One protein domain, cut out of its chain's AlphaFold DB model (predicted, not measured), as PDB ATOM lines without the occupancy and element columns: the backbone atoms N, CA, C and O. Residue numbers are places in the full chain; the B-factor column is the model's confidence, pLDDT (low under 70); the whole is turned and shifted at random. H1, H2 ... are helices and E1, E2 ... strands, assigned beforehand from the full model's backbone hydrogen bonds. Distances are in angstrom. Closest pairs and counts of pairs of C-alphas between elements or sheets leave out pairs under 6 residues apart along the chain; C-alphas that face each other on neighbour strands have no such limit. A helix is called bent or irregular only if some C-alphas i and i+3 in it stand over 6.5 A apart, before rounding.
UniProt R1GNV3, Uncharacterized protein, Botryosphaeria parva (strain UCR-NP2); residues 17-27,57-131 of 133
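This is residues 17 to 27 and 57 to 131 of the 133 residues of an uncharacterized protein of Botryosphaeria parva (strain UCR-NP2) (UniProt R1GNV3). A long, strongly twisted antiparallel sheet, curled like part of a barrel, makes the body: E2, E3 and E4 run its length, and the three-residue E1 pairs with E4 towards the end where the short helices H2 and H3 lie. H1 packs loosely on the sheet, meeting E2 and E4, while the hairpin turn at Asp 84 and the short helix H3 make the two ends of the long axis, and the loop residues 64 to 69 stick out free. There are 86 residues printed, with three named helices and four named strands in the chain order H1 E1 E2 E3 H2 H3 E4; the sheet's order is E1 E4 E3 E2, and the class is mixed, helices and strands. The whole is loose, with a radius of gyration of the C-alphas of 15.2 A, and elongated, spanning 46 by 28 by 17 A.

Begin at inner strand E3, residues 86 to 96. On one side of it look for edge strand E2, residues 73 to 82, which forms a hairpin with E3; they run antiparallel at 168 degrees, with N 75 and O 92 at 2.8 A and N 88 and O 80 at 2.8 A, within hydrogen-bond range. The other neighbour of E3 is inner strand E4, residues 118 to 130, antiparallel at 157 degrees, with N 89 and O 127 at 2.8 A and N 121 and O 93 at 2.8 A, within range. E2 bends by 63 degrees at residue 77, and E4 bends by 83 degrees at residue 122. Beside E4 find edge strand E1, residues 58 to 60, antiparallel to it, with N 120 and O 58 at 2.8 A, within range; the C-alphas of Phe 59 and Val 119 face each other at 4.9 A. Now look at H1, residues 17 to 27: it is on the sheet at a height over the sheet of 7.0 A, over none of the strands. Its closest C-alphas to E2 are those of Ile 19 and Ala 74, 7.6 A apart, and to E4 those of Leu 20 and Lys 129, also 7.6 A. H2, residues 97 to 103, follows E3 with no residue between and only grazes the sheet with its residues 97 to 101; its closest C-alphas to E4 are those of Arg 97 and Tyr 118, 4.8 A apart. H3, residues 106 to 110, is not on the sheet; it is close to H2 but not clearly touching, with the C-alphas of Leu 101 and Arg 109 closest at 6.0 A. H1 is apart from H2 and H3. In H1 and H3 every O i to N i+4 pair is within hydrogen-bond range; in H2, 1 of 3 is, beside 2 of 4 O i to N i+3 pairs. H2 is irregular, but only just: C-alphas 99 and 102 are 6.7 A apart.

Find C-alpha 86 at (-13.906, 58.196, 3.215); from there E3 runs 30.1 A to residue 96. E4 also spans 30.1 A, from residue 118 to C-alpha 130 at (-16.520, 55.127, 4.044), and E2 spans 24.5 A from residue 73 to residue 82. E1 covers residues 58 to 60. H1 begins at C-alpha 17, (-18.313, 44.311, -2.743), and spans 14.9 A to residue 27; H2, residues 97 to 103, spans 10.4 A, and H3 covers residues 106 to 110.

The two C-alphas farthest apart are those of Asp 84 and Ala 110, at 46.3 A. Look for the cut after residue 27: residues 28 to 56 are not printed, and C-alphas 27 and 57 are 29.1 A apart across it. The link from E1 to E2, residues 61 to 72, is long. The model's mean pLDDT over the printed part is 70.3, and residues 17 to 27, 57 to 72 and 131 are under 70.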
ATOM      1  N   GLN A  17     -18.212  44.688  -4.154       63.28
ATOM      2  CA  GLN A  17     -18.313  44.311  -2.743       63.28
ATOM      3  C   GLN A  17     -17.192  43.372  -2.281       63.28
ATOM      4  O   GLN A  17     -16.741  43.493  -1.141       63.28
ATOM      5  N   GLU A  18     -16.699  42.478  -3.137       55.22
ATOM      6  CA  GLU A  18     -15.608  41.562  -2.789       55.22
ATOM      7  C   GLU A  18     -14.265  42.290  -2.619       55.22
ATOM      8  O   GLU A  18     -13.566  42.076  -1.627       55.22
ATOM      9  N   ILE A  19     -13.952  43.252  -3.494       56.81
ATOM     10  CA  ILE A  19     -12.790  44.138  -3.313       56.81
ATOM     11  C   ILE A  19     -12.946  44.995  -2.061       56.81
ATOM     12  O   ILE A  19     -12.009  45.128  -1.275       56.81
ATOM     13  N   LEU A  20     -14.137  45.554  -1.838       62.00
ATOM     14  CA  LEU A  20     -14.421  46.317  -0.628       62.00
ATOM     15  C   LEU A  20     -14.231  45.463   0.638       62.00
ATOM     16  O   LEU A  20     -13.774  46.010   1.642       62.00
ATOM     17  N   ARG A  21     -14.537  44.159   0.596       64.12
ATOM     18  CA  ARG A  21     -14.285  43.207   1.690       64.12
ATOM     19  C   ARG A  21     -12.795  42.907   1.863       64.12
ATOM     20  O   ARG A  21     -12.313  42.936   2.986       64.12
ATOM     21  N   ALA A  22     -12.060  42.661   0.780       56.06
ATOM     22  CA  ALA A  22     -10.615  42.427   0.845       56.06
ATOM     23  C   ALA A  22      -9.863  43.655   1.394       56.06
ATOM     24  O   ALA A  22      -8.933  43.523   2.183       56.06
ATOM     25  N   ILE A  23     -10.308  44.861   1.025       59.59
ATOM     26  CA  ILE A  23      -9.811  46.120   1.590       59.59
ATOM     27  C   ILE A  23     -10.117  46.203   3.090       59.59
ATOM     28  O   ILE A  23      -9.243  46.594   3.855       59.59
ATOM     29  N   GLU A  24     -11.323  45.832   3.526       59.84
ATOM     30  CA  GLU A  24     -11.660  45.758   4.958       59.84
ATOM     31  C   GLU A  24     -10.769  44.769   5.704       59.84
ATOM     32  O   GLU A  24     -10.265  45.102   6.766       59.84
ATOM     33  N   GLU A  25     -10.512  43.586   5.152       57.62
ATOM     34  CA  GLU A  25      -9.646  42.596   5.794       57.62
ATOM     35  C   GLU A  25      -8.209  43.112   5.962       57.62
ATOM     36  O   GLU A  25      -7.604  42.899   7.006       57.62
ATOM     37  N   VAL A  26      -7.673  43.847   4.983       52.06
ATOM     38  CA  VAL A  26      -6.322  44.432   5.052       52.06
ATOM     39  C   VAL A  26      -6.268  45.673   5.949       52.06
ATOM     40  O   VAL A  26      -5.280  45.877   6.644       52.06
ATOM     41  N   CYS A  27      -7.306  46.512   5.956       48.12
ATOM     42  CA  CYS A  27      -7.325  47.752   6.738       48.12
ATOM     43  C   CYS A  27      -7.819  47.570   8.182       48.12
ATOM     44  O   CYS A  27      -7.534  48.423   9.016       48.12
ATOM     45  N   LEU A  57      -1.545  47.335 -22.399       52.66
ATOM     46  CA  LEU A  57      -2.000  46.077 -21.804       52.66
ATOM     47  C   LEU A  57      -0.835  45.417 -21.058       52.66
ATOM     48  O   LEU A  57       0.245  45.241 -21.627       52.66
ATOM     49  N   PHE A  58      -1.052  45.007 -19.806       57.03
ATOM     50  CA  PHE A  58      -0.075  44.201 -19.067       57.03
ATOM     51  C   PHE A  58      -0.590  42.768 -18.933       57.03
ATOM     52  O   PHE A  58      -1.740  42.541 -18.575       57.03
ATOM     53  N   PHE A  59       0.258  41.780 -19.207       55.97
ATOM     54  CA  PHE A  59      -0.119  40.367 -19.147       55.97
ATOM     55  C   PHE A  59       0.365  39.744 -17.840       55.97
ATOM     56  O   PHE A  59       1.527  39.904 -17.462       55.97
ATOM     57  N   VAL A  60      -0.509  39.007 -17.150       57.91
ATOM     58  CA  VAL A  60      -0.185  38.388 -15.859       57.91
ATOM     59  C   VAL A  60      -0.145  36.872 -16.013       57.91
ATOM     60  O   VAL A  60      -1.101  36.219 -16.446       57.91
ATOM     61  N   LYS A  61       1.013  36.287 -15.696       50.75
ATOM     62  CA  LYS A  61       1.228  34.843 -15.802       50.75
ATOM     63  C   LYS A  61       0.524  34.146 -14.642       50.75
ATOM     64  O   LYS A  61       0.669  34.562 -13.494       50.75
ATOM     65  N   ARG A  62      -0.205  33.061 -14.928       52.50
ATOM     66  CA  ARG A  62      -0.898  32.278 -13.895       52.50
ATOM     67  C   ARG A  62       0.115  31.757 -12.884       52.50
ATOM     68  O   ARG A  62       0.981  30.953 -13.230       52.50
ATOM     69  N   ASN A  63      -0.009  32.183 -11.632       52.62
ATOM     70  CA  ASN A  63       0.743  31.571 -10.551       52.62
ATOM     71  C   ASN A  63       0.017  30.290 -10.121       52.62
ATOM     72  O   ASN A  63      -0.980  30.340  -9.412       52.62
ATOM     73  N   THR A  64       0.507  29.131 -10.561       47.06
ATOM     74  CA  THR A  64      -0.117  27.823 -10.295       47.06
ATOM     75  C   THR A  64      -0.023  27.374  -8.833       47.06
ATOM     76  O   THR A  64      -0.590  26.343  -8.488       47.06
ATOM     77  N   SER A  65       0.686  28.116  -7.972       45.34
ATOM     78  CA  SER A  65       0.772  27.820  -6.532       45.34
ATOM     79  C   SER A  65      -0.461  28.265  -5.738       45.34
ATOM     80  O   SER A  65      -0.677  27.771  -4.634       45.34
ATOM     81  N   LYS A  66      -1.286  29.163  -6.292       47.47
ATOM     82  CA  LYS A  66      -2.528  29.633  -5.674       47.47
ATOM     83  C   LYS A  66      -3.685  29.393  -6.643       47.47
ATOM     84  O   LYS A  66      -3.680  29.910  -7.758       47.47
ATOM     85  N   SER A  67      -4.663  28.580  -6.246       43.31
ATOM     86  CA  SER A  67      -5.912  28.459  -6.999       43.31
ATOM     87  C   SER A  67      -6.766  29.692  -6.713       43.31
ATOM     88  O   SER A  67      -7.478  29.717  -5.714       43.31
ATOM     89  N   PHE A  68      -6.677  30.709  -7.562       47.59
ATOM     90  CA  PHE A  68      -7.684  31.766  -7.597       47.59
ATOM     91  C   PHE A  68      -8.927  31.156  -8.254       47.59
ATOM     92  O   PHE A  68      -8.853  30.698  -9.399       47.59
ATOM     93  N   LYS A  69     -10.011  30.992  -7.491       43.16
ATOM     94  CA  LYS A  69     -11.266  30.396  -7.967       43.16
ATOM     95  C   LYS A  69     -12.172  31.548  -8.375       43.16
ATOM     96  O   LYS A  69     -12.869  32.063  -7.525       43.16
ATOM     97  N   ASN A  70     -12.185  31.931  -9.651       51.06
ATOM     98  CA  ASN A  70     -13.050  33.009 -10.158       51.06
ATOM     99  C   ASN A  70     -12.943  34.332  -9.368       51.06
ATOM    100  O   ASN A  70     -13.854  35.153  -9.434       51.06
ATOM    101  N   ASP A  71     -11.862  34.527  -8.610       54.12
ATOM    102  CA  ASP A  71     -11.726  35.678  -7.732       54.12
ATOM    103  C   ASP A  71     -11.381  36.897  -8.589       54.12
ATOM    104  O   ASP A  71     -10.445  36.875  -9.397       54.12
ATOM    105  N   ALA A  72     -12.144  37.966  -8.402       56.91
ATOM    106  CA  ALA A  72     -11.846  39.287  -8.916       56.91
ATOM    107  C   ALA A  72     -10.471  39.750  -8.420       56.91
ATOM    108  O   ALA A  72     -10.315  40.126  -7.258       56.91
ATOM    109  N   VAL A  73      -9.451  39.735  -9.278       70.31
ATOM    110  CA  VAL A  73      -8.124  40.216  -8.885       70.31
ATOM    111  C   VAL A  73      -7.998  41.684  -9.278       70.31
ATOM    112  O   VAL A  73      -8.195  42.052 -10.434       70.31
ATOM    113  N   ALA A  74      -7.641  42.534  -8.321       74.44
ATOM    114  CA  ALA A  74      -7.303  43.926  -8.576       74.44
ATOM    115  C   ALA A  74      -5.971  44.286  -7.916       74.44
ATOM    116  O   ALA A  74      -5.632  43.796  -6.840       74.44
ATOM    117  N   GLU A  75      -5.211  45.161  -8.565       78.31
ATOM    118  CA  GLU A  75      -4.009  45.770  -8.010       78.31
ATOM    119  C   GLU A  75      -4.353  47.175  -7.513       78.31
ATOM    120  O   GLU A  75      -4.785  48.022  -8.298       78.31
ATOM    121  N   ILE A  76      -4.163  47.433  -6.218       78.25
ATOM    122  CA  ILE A  76      -4.368  48.766  -5.643       78.25
ATOM    123  C   ILE A  76      -3.171  49.645  -6.011       78.25
ATOM    124  O   ILE A  76      -2.050  49.414  -5.567       78.25
ATOM    125  N   ALA A  77      -3.425  50.664  -6.824       79.50
ATOM    126  CA  ALA A  77      -2.440  51.645  -7.259       79.50
ATOM    127  C   ALA A  77      -2.302  52.814  -6.278       79.50
ATOM    128  O   ALA A  77      -1.249  53.440  -6.201       79.50
ATOM    129  N   GLU A  78      -3.382  53.157  -5.574       76.81
ATOM    130  CA  GLU A  78      -3.413  54.289  -4.653       76.81
ATOM    131  C   GLU A  78      -4.495  54.107  -3.591       76.81
ATOM    132  O   GLU A  78      -5.603  53.672  -3.909       76.81
ATOM    133  N   ILE A  79      -4.180  54.510  -2.359       80.50
ATOM    134  CA  ILE A  79      -5.133  54.688  -1.262       80.50
ATOM    135  C   ILE A  79      -4.965  56.116  -0.745       80.50
ATOM    136  O   ILE A  79      -3.853  56.524  -0.410       80.50
ATOM    137  N   ARG A  80      -6.053  56.887  -0.682       79.69
ATOM    138  CA  ARG A  80      -6.026  58.283  -0.225       79.69
ATOM    139  C   ARG A  80      -7.228  58.599   0.656       79.69
ATOM    140  O   ARG A  80      -8.361  58.398   0.232       79.69
ATOM    141  N   ALA A  81      -7.000  59.156   1.842       80.06
ATOM    142  CA  ALA A  81      -8.079  59.716   2.652       80.06
ATOM    143  C   ALA A  81      -8.675  60.960   1.971       80.06
ATOM    144  O   ALA A  81      -7.947  61.828   1.483       80.06
ATOM    145  N   ILE A  82     -10.000  61.061   1.948       81.50
ATOM    146  CA  ILE A  82     -10.730  62.250   1.507       81.50
ATOM    147  C   ILE A  82     -11.448  62.868   2.714       81.50
ATOM    148  O   ILE A  82     -11.810  62.168   3.658       81.50
ATOM    149  N   GLY A  83     -11.566  64.201   2.726       71.25
ATOM    150  CA  GLY A  83     -11.828  65.028   3.921       71.25
ATOM    151  C   GLY A  83     -13.152  64.809   4.669       71.25
ATOM    152  O   GLY A  83     -13.479  65.590   5.555       71.25
ATOM    153  N   ASP A  84     -13.915  63.774   4.329       80.12
ATOM    154  CA  ASP A  84     -15.197  63.389   4.920       80.12
ATOM    155  C   ASP A  84     -15.180  61.997   5.586       80.12
ATOM    156  O   ASP A  84     -16.232  61.406   5.841       80.12
ATOM    157  N   GLY A  85     -13.989  61.464   5.876       72.31
ATOM    158  CA  GLY A  85     -13.821  60.152   6.514       72.31
ATOM    159  C   GLY A  85     -13.965  58.972   5.550       72.31
ATOM    160  O   GLY A  85     -14.047  57.819   5.976       72.31
ATOM    161  N   ARG A  86     -14.007  59.234   4.241       78.56
ATOM    162  CA  ARG A  86     -13.906  58.196   3.215       78.56
ATOM    163  C   ARG A  86     -12.462  58.035   2.742       78.56
ATOM    164  O   ARG A  86     -11.633  58.932   2.874       78.56
ATOM    165  N   HIS A  87     -12.187  56.888   2.142       78.19
ATOM    166  CA  HIS A  87     -10.963  56.607   1.411       78.19
ATOM    167  C   HIS A  87     -11.281  56.398  -0.066       78.19
ATOM    168  O   HIS A  87     -12.292  55.796  -0.429       78.19
ATOM    169  N   LEU A  88     -10.401  56.920  -0.907       84.69
ATOM    170  CA  LEU A  88     -10.355  56.711  -2.338       84.69
ATOM    171  C   LEU A  88      -9.340  55.608  -2.628       84.69
ATOM    172  O   LEU A  88      -8.193  55.693  -2.195       84.69
ATOM    173  N   PHE A  89      -9.760  54.615  -3.400       79.88
ATOM    174  CA  PHE A  89      -8.935  53.524  -3.893       79.88
ATOM    175  C   PHE A  89      -8.868  53.618  -5.408       79.88
ATOM    176  O   PHE A  89      -9.900  53.590  -6.076       79.88
ATOM    177  N   ARG A  90      -7.663  53.724  -5.962       82.75
ATOM    178  CA  ARG A  90      -7.448  53.610  -7.406       82.75
ATOM    179  C   ARG A  90      -6.925  52.215  -7.689       82.75
ATOM    180  O   ARG A  90      -5.887  51.847  -7.150       82.75
ATOM    181  N   VAL A  91      -7.630  51.448  -8.512       79.56
ATOM    182  CA  VAL A  91      -7.306  50.038  -8.768       79.56
ATOM    183  C   VAL A  91      -7.148  49.746 -10.255       79.56
ATOM    184  O   VAL A  91      -7.843  50.340 -11.081       79.56
ATOM    185  N   PHE A  92      -6.257  48.816 -10.592       80.88
ATOM    186  CA  PHE A  92      -6.199  48.171 -11.903       80.88
ATOM    187  C   PHE A  92      -6.839  46.794 -11.818       80.88
ATOM    188  O   PHE A  92      -6.468  45.993 -10.961       80.88
ATOM    189  N   TRP A  93      -7.749  46.494 -12.734       79.19
ATOM    190  CA  TRP A  93      -8.374  45.177 -12.792       79.19
ATOM    191  C   TRP A  93      -7.463  44.158 -13.458       79.19
ATOM    192  O   TRP A  93      -6.786  44.474 -14.432       79.19
ATOM    193  N   VAL A  94      -7.471  42.932 -12.952       82.06
ATOM    194  CA  VAL A  94      -6.819  41.770 -13.548       82.06
ATOM    195  C   VAL A  94      -7.918  40.773 -13.906       82.06
ATOM    196  O   VAL A  94      -8.528  40.150 -13.044       82.06
ATOM    197  N   LEU A  95      -8.197  40.668 -15.199       76.75
ATOM    198  CA  LEU A  95      -9.318  39.930 -15.766       76.75
ATOM    199  C   LEU A  95      -8.843  38.606 -16.359       76.75
ATOM    200  O   LEU A  95      -7.725  38.515 -16.868       76.75
ATOM    201  N   GLU A  96      -9.686  37.578 -16.324       78.88
ATOM    202  CA  GLU A  96      -9.381  36.300 -16.965       78.88
ATOM    203  C   GLU A  96      -9.276  36.443 -18.486       78.88
ATOM    204  O   GLU A  96     -10.078  37.098 -19.146       78.88
ATOM    205  N   ARG A  97      -8.277  35.786 -19.073       78.12
ATOM    206  CA  ARG A  97      -8.059  35.787 -20.523       78.12
ATOM    207  C   ARG A  97      -9.315  35.359 -21.275       78.12
ATOM    208  O   ARG A  97      -9.691  35.997 -22.251       78.12
ATOM    209  N   ASP A  98      -9.949  34.283 -20.828       81.06
ATOM    210  CA  ASP A  98     -11.057  33.671 -21.557       81.06
ATOM    211  C   ASP A  98     -12.351  34.500 -21.468       81.06
ATOM    212  O   ASP A  98     -13.226  34.336 -22.316       81.06
ATOM    213  N   THR A  99     -12.453  35.433 -20.510       78.00
ATOM    214  CA  THR A  99     -13.569  36.389 -20.428       78.00
ATOM    215  C   THR A  99     -13.331  37.636 -21.278       78.00
ATOM    216  O   THR A  99     -14.283  38.183 -21.820       78.00
ATOM    217  N   VAL A 100     -12.074  38.065 -21.445       76.88
ATOM    218  CA  VAL A 100     -11.720  39.280 -22.204       76.88
ATOM    219  C   VAL A 100     -11.524  39.010 -23.695       76.88
ATOM    220  O   VAL A 100     -11.923  39.818 -24.526       76.88
ATOM    221  N   LEU A 101     -10.906  37.884 -24.064       80.31
ATOM    222  CA  LEU A 101     -10.563  37.587 -25.459       80.31
ATOM    223  C   LEU A 101     -11.733  37.651 -26.458       80.31
ATOM    224  O   LEU A 101     -11.479  38.058 -27.592       80.31
ATOM    225  N   PRO A 102     -12.967  37.235 -26.111       83.50
ATOM    226  CA  PRO A 102     -14.113  37.358 -27.013       83.50
ATOM    227  C   PRO A 102     -14.523  38.807 -27.317       83.50
ATOM    228  O   PRO A 102     -15.104  39.044 -28.371       83.50
ATOM    229  N   GLU A 103     -14.208  39.750 -26.422       79.19
ATOM    230  CA  GLU A 103     -14.555  41.176 -26.539       79.19
ATOM    231  C   GLU A 103     -13.511  41.977 -27.340       79.19
ATOM    232  O   GLU A 103     -13.755  43.120 -27.725       79.19
ATOM    233  N   LEU A 104     -12.336  41.392 -27.597       76.50
ATOM    234  CA  LEU A 104     -11.268  42.021 -28.373       76.50
ATOM    235  C   LEU A 104     -11.442  41.781 -29.874       76.50
ATOM    236  O   LEU A 104     -11.915  40.729 -30.315       76.50
ATOM    237  N   ASP A 105     -10.967  42.733 -30.677       81.88
ATOM    238  CA  ASP A 105     -10.867  42.531 -32.116       81.88
ATOM    239  C   ASP A 105      -9.800  41.476 -32.479       81.88
ATOM    240  O   ASP A 105      -9.007  41.005 -31.656       81.88
ATOM    241  N   GLU A 106      -9.790  41.055 -33.744       81.94
ATOM    242  CA  GLU A 106      -8.875  40.011 -34.202       81.94
ATOM    243  C   GLU A 106      -7.395  40.415 -34.102       81.94
ATOM    244  O   GLU A 106      -6.555  39.556 -33.821       81.94
ATOM    245  N   ALA A 107      -7.075  41.701 -34.269       80.25
ATOM    246  CA  ALA A 107      -5.709  42.207 -34.208       80.25
ATOM    247  C   ALA A 107      -5.172  42.217 -32.770       80.25
ATOM    248  O   ALA A 107      -4.024  41.833 -32.543       80.25
ATOM    249  N   ASP A 108      -5.990  42.609 -31.801       72.88
ATOM    250  CA  ASP A 108      -5.617  42.646 -30.389       72.88
ATOM    251  C   ASP A 108      -5.605  41.257 -29.759       72.88
ATOM    252  O   ASP A 108      -4.675  40.908 -29.028       72.88
ATOM    253  N   ARG A 109      -6.549  40.395 -30.141       78.81
ATOM    254  CA  ARG A 109      -6.538  38.980 -29.753       78.81
ATOM    255  C   ARG A 109      -5.291  38.250 -30.255       78.81
ATOM    256  O   ARG A 109      -4.743  37.424 -29.528       78.81
ATOM    257  N   ALA A 110      -4.813  38.558 -31.464       80.69
ATOM    258  CA  ALA A 110      -3.592  37.965 -32.015       80.69
ATOM    259  C   ALA A 110      -2.317  38.380 -31.256       80.69
ATOM    260  O   ALA A 110      -1.328  37.647 -31.274       80.69
ATOM    261  N   LYS A 111      -2.335  39.524 -30.560       77.56
ATOM    262  CA  LYS A 111      -1.229  39.969 -29.697       77.56
ATOM    263  C   LYS A 111      -1.212  39.245 -28.350       77.56
ATOM    264  O   LYS A 111      -0.231  39.384 -27.625       77.56
ATOM    265  N   PHE A 112      -2.269  38.504 -28.006       75.12
ATOM    266  CA  PHE A 112      -2.430  37.882 -26.697       75.12
ATOM    267  C   PHE A 112      -1.699  36.529 -26.616       75.12
ATOM    268  O   PHE A 112      -2.181  35.539 -27.180       75.12
ATOM    269  N   PRO A 113      -0.569  36.420 -25.892       77.06
ATOM    270  CA  PRO A 113       0.183  35.173 -25.844       77.06
ATOM    271  C   PRO A 113      -0.564  34.126 -24.999       77.06
ATOM    272  O   PRO A 113      -1.138  34.437 -23.952       77.06
ATOM    273  N   ALA A 114      -0.592  32.873 -25.458       77.50
ATOM    274  CA  ALA A 114      -1.398  31.810 -24.846       77.50
ATOM    275  C   ALA A 114      -0.890  31.366 -23.460       77.50
ATOM    276  O   ALA A 114      -1.611  30.705 -22.716       77.50
ATOM    277  N   GLU A 115       0.346  31.715 -23.106       75.44
ATOM    278  CA  GLU A 115       0.973  31.383 -21.828       75.44
ATOM    279  C   GLU A 115       0.496  32.241 -20.641       75.44
ATOM    280  O   GLU A 115       0.803  31.918 -19.487       75.44
ATOM    281  N   PHE A 116      -0.251  33.319 -20.896       75.06
ATOM    282  CA  PHE A 116      -0.836  34.174 -19.862       75.06
ATOM    283  C   PHE A 116      -2.303  33.809 -19.646       75.06
ATOM    284  O   PHE A 116      -3.033  33.579 -20.602       75.06
ATOM    285  N   ALA A 117      -2.748  33.759 -18.390       75.25
ATOM    286  CA  ALA A 117      -4.142  33.441 -18.064       75.25
ATOM    287  C   ALA A 117      -4.970  34.680 -17.715       75.25
ATOM    288  O   ALA A 117      -6.187  34.568 -17.607       75.25
ATOM    289  N   TYR A 118      -4.322  35.834 -17.539       79.81
ATOM    290  CA  TYR A 118      -4.977  37.063 -17.118       79.81
ATOM    291  C   TYR A 118      -4.425  38.290 -17.848       79.81
ATOM    292  O   TYR A 118      -3.260  38.317 -18.266       79.81
ATOM    293  N   VAL A 119      -5.263  39.321 -17.945       76.19
ATOM    294  CA  VAL A 119      -4.964  40.640 -18.513       76.19
ATOM    295  C   VAL A 119      -5.133  41.689 -17.432       76.19
ATOM    296  O   VAL A 119      -6.163  41.718 -16.770       76.19
ATOM    297  N   LYS A 120      -4.169  42.588 -17.280       80.62
ATOM    298  CA  LYS A 120      -4.351  43.813 -16.509       80.62
ATOM    299  C   LYS A 120      -4.999  44.864 -17.404       80.62
ATOM    300  O   LYS A 120      -4.491  45.150 -18.491       80.62
ATOM    301  N   ALA A 121      -6.089  45.450 -16.933       74.62
ATOM    302  CA  ALA A 121      -6.708  46.607 -17.549       74.62
ATOM    303  C   ALA A 121      -5.720  47.783 -17.582       74.62
ATOM    304  O   ALA A 121      -5.031  48.054 -16.597       74.62
ATOM    305  N   ALA A 122      -5.666  48.485 -18.715       72.44
ATOM    306  CA  ALA A 122      -4.884  49.714 -18.853       72.44
ATOM    307  C   ALA A 122      -5.538  50.894 -18.110       72.44
ATOM    308  O   ALA A 122      -4.857  51.819 -17.669       72.44
ATOM    309  N   TYR A 123      -6.862  50.841 -17.927       72.19
ATOM    310  CA  TYR A 123      -7.608  51.842 -17.176       72.19
ATOM    311  C   TYR A 123      -7.589  51.552 -15.673       72.19
ATOM    312  O   TYR A 123      -7.512  50.404 -15.227       72.19
ATOM    313  N   THR A 124      -7.720  52.618 -14.885       79.31
ATOM    314  CA  THR A 124      -7.950  52.517 -13.444       79.31
ATOM    315  C   THR A 124      -9.399  52.799 -13.099       79.31
ATOM    316  O   THR A 124      -9.984  53.732 -13.643       79.31
ATOM    317  N   HIS A 125      -9.944  52.065 -12.135       77.31
ATOM    318  CA  HIS A 125     -11.229  52.389 -11.520       77.31
ATOM    319  C   HIS A 125     -10.988  53.071 -10.170       77.31
ATOM    320  O   HIS A 125     -10.085  52.685  -9.424       77.31
ATOM    321  N   VAL A 126     -11.766  54.113  -9.875       80.38
ATOM    322  CA  VAL A 126     -11.729  54.832  -8.602       80.38
ATOM    323  C   VAL A 126     -12.932  54.412  -7.767       80.38
ATOM    324  O   VAL A 126     -14.070  54.633  -8.167       80.38
ATOM    325  N   ILE A 127     -12.671  53.835  -6.601       82.06
ATOM    326  CA  ILE A 127     -13.684  53.369  -5.657       82.06
ATOM    327  C   ILE A 127     -13.589  54.239  -4.405       82.06
ATOM    328  O   ILE A 127     -12.507  54.397  -3.843       82.06
ATOM    329  N   THR A 128     -14.703  54.807  -3.945       81.12
ATOM    330  CA  THR A 128     -14.745  55.535  -2.666       81.12
ATOM    331  C   THR A 128     -15.475  54.718  -1.614       81.12
ATOM    332  O   THR A 128     -16.637  54.372  -1.818       81.12
ATOM    333  N   LYS A 129     -14.836  54.465  -0.468       75.81
ATOM    334  CA  LYS A 129     -15.444  53.744   0.657       75.81
ATOM    335  C   LYS A 129     -15.411  54.581   1.926       75.81
ATOM    336  O   LYS A 129     -14.392  55.185   2.239       75.81
ATOM    337  N   LYS A 130     -16.510  54.593   2.679       75.69
ATOM    338  CA  LYS A 130     -16.520  55.127   4.044       75.69
ATOM    339  C   LYS A 130     -15.883  54.109   4.980       75.69
ATOM    340  O   LYS A 130     -16.364  52.983   5.058       75.69
ATOM    341  N   THR A 131     -14.827  54.508   5.672       62.88
ATOM    342  CA  THR A 131     -14.229  53.673   6.713       62.88
ATOM    343  C   THR A 131     -14.962  53.995   8.006       62.88
ATOM    344  O   THR A 131     -14.989  55.150   8.431       62.88
TER     345      THR A 131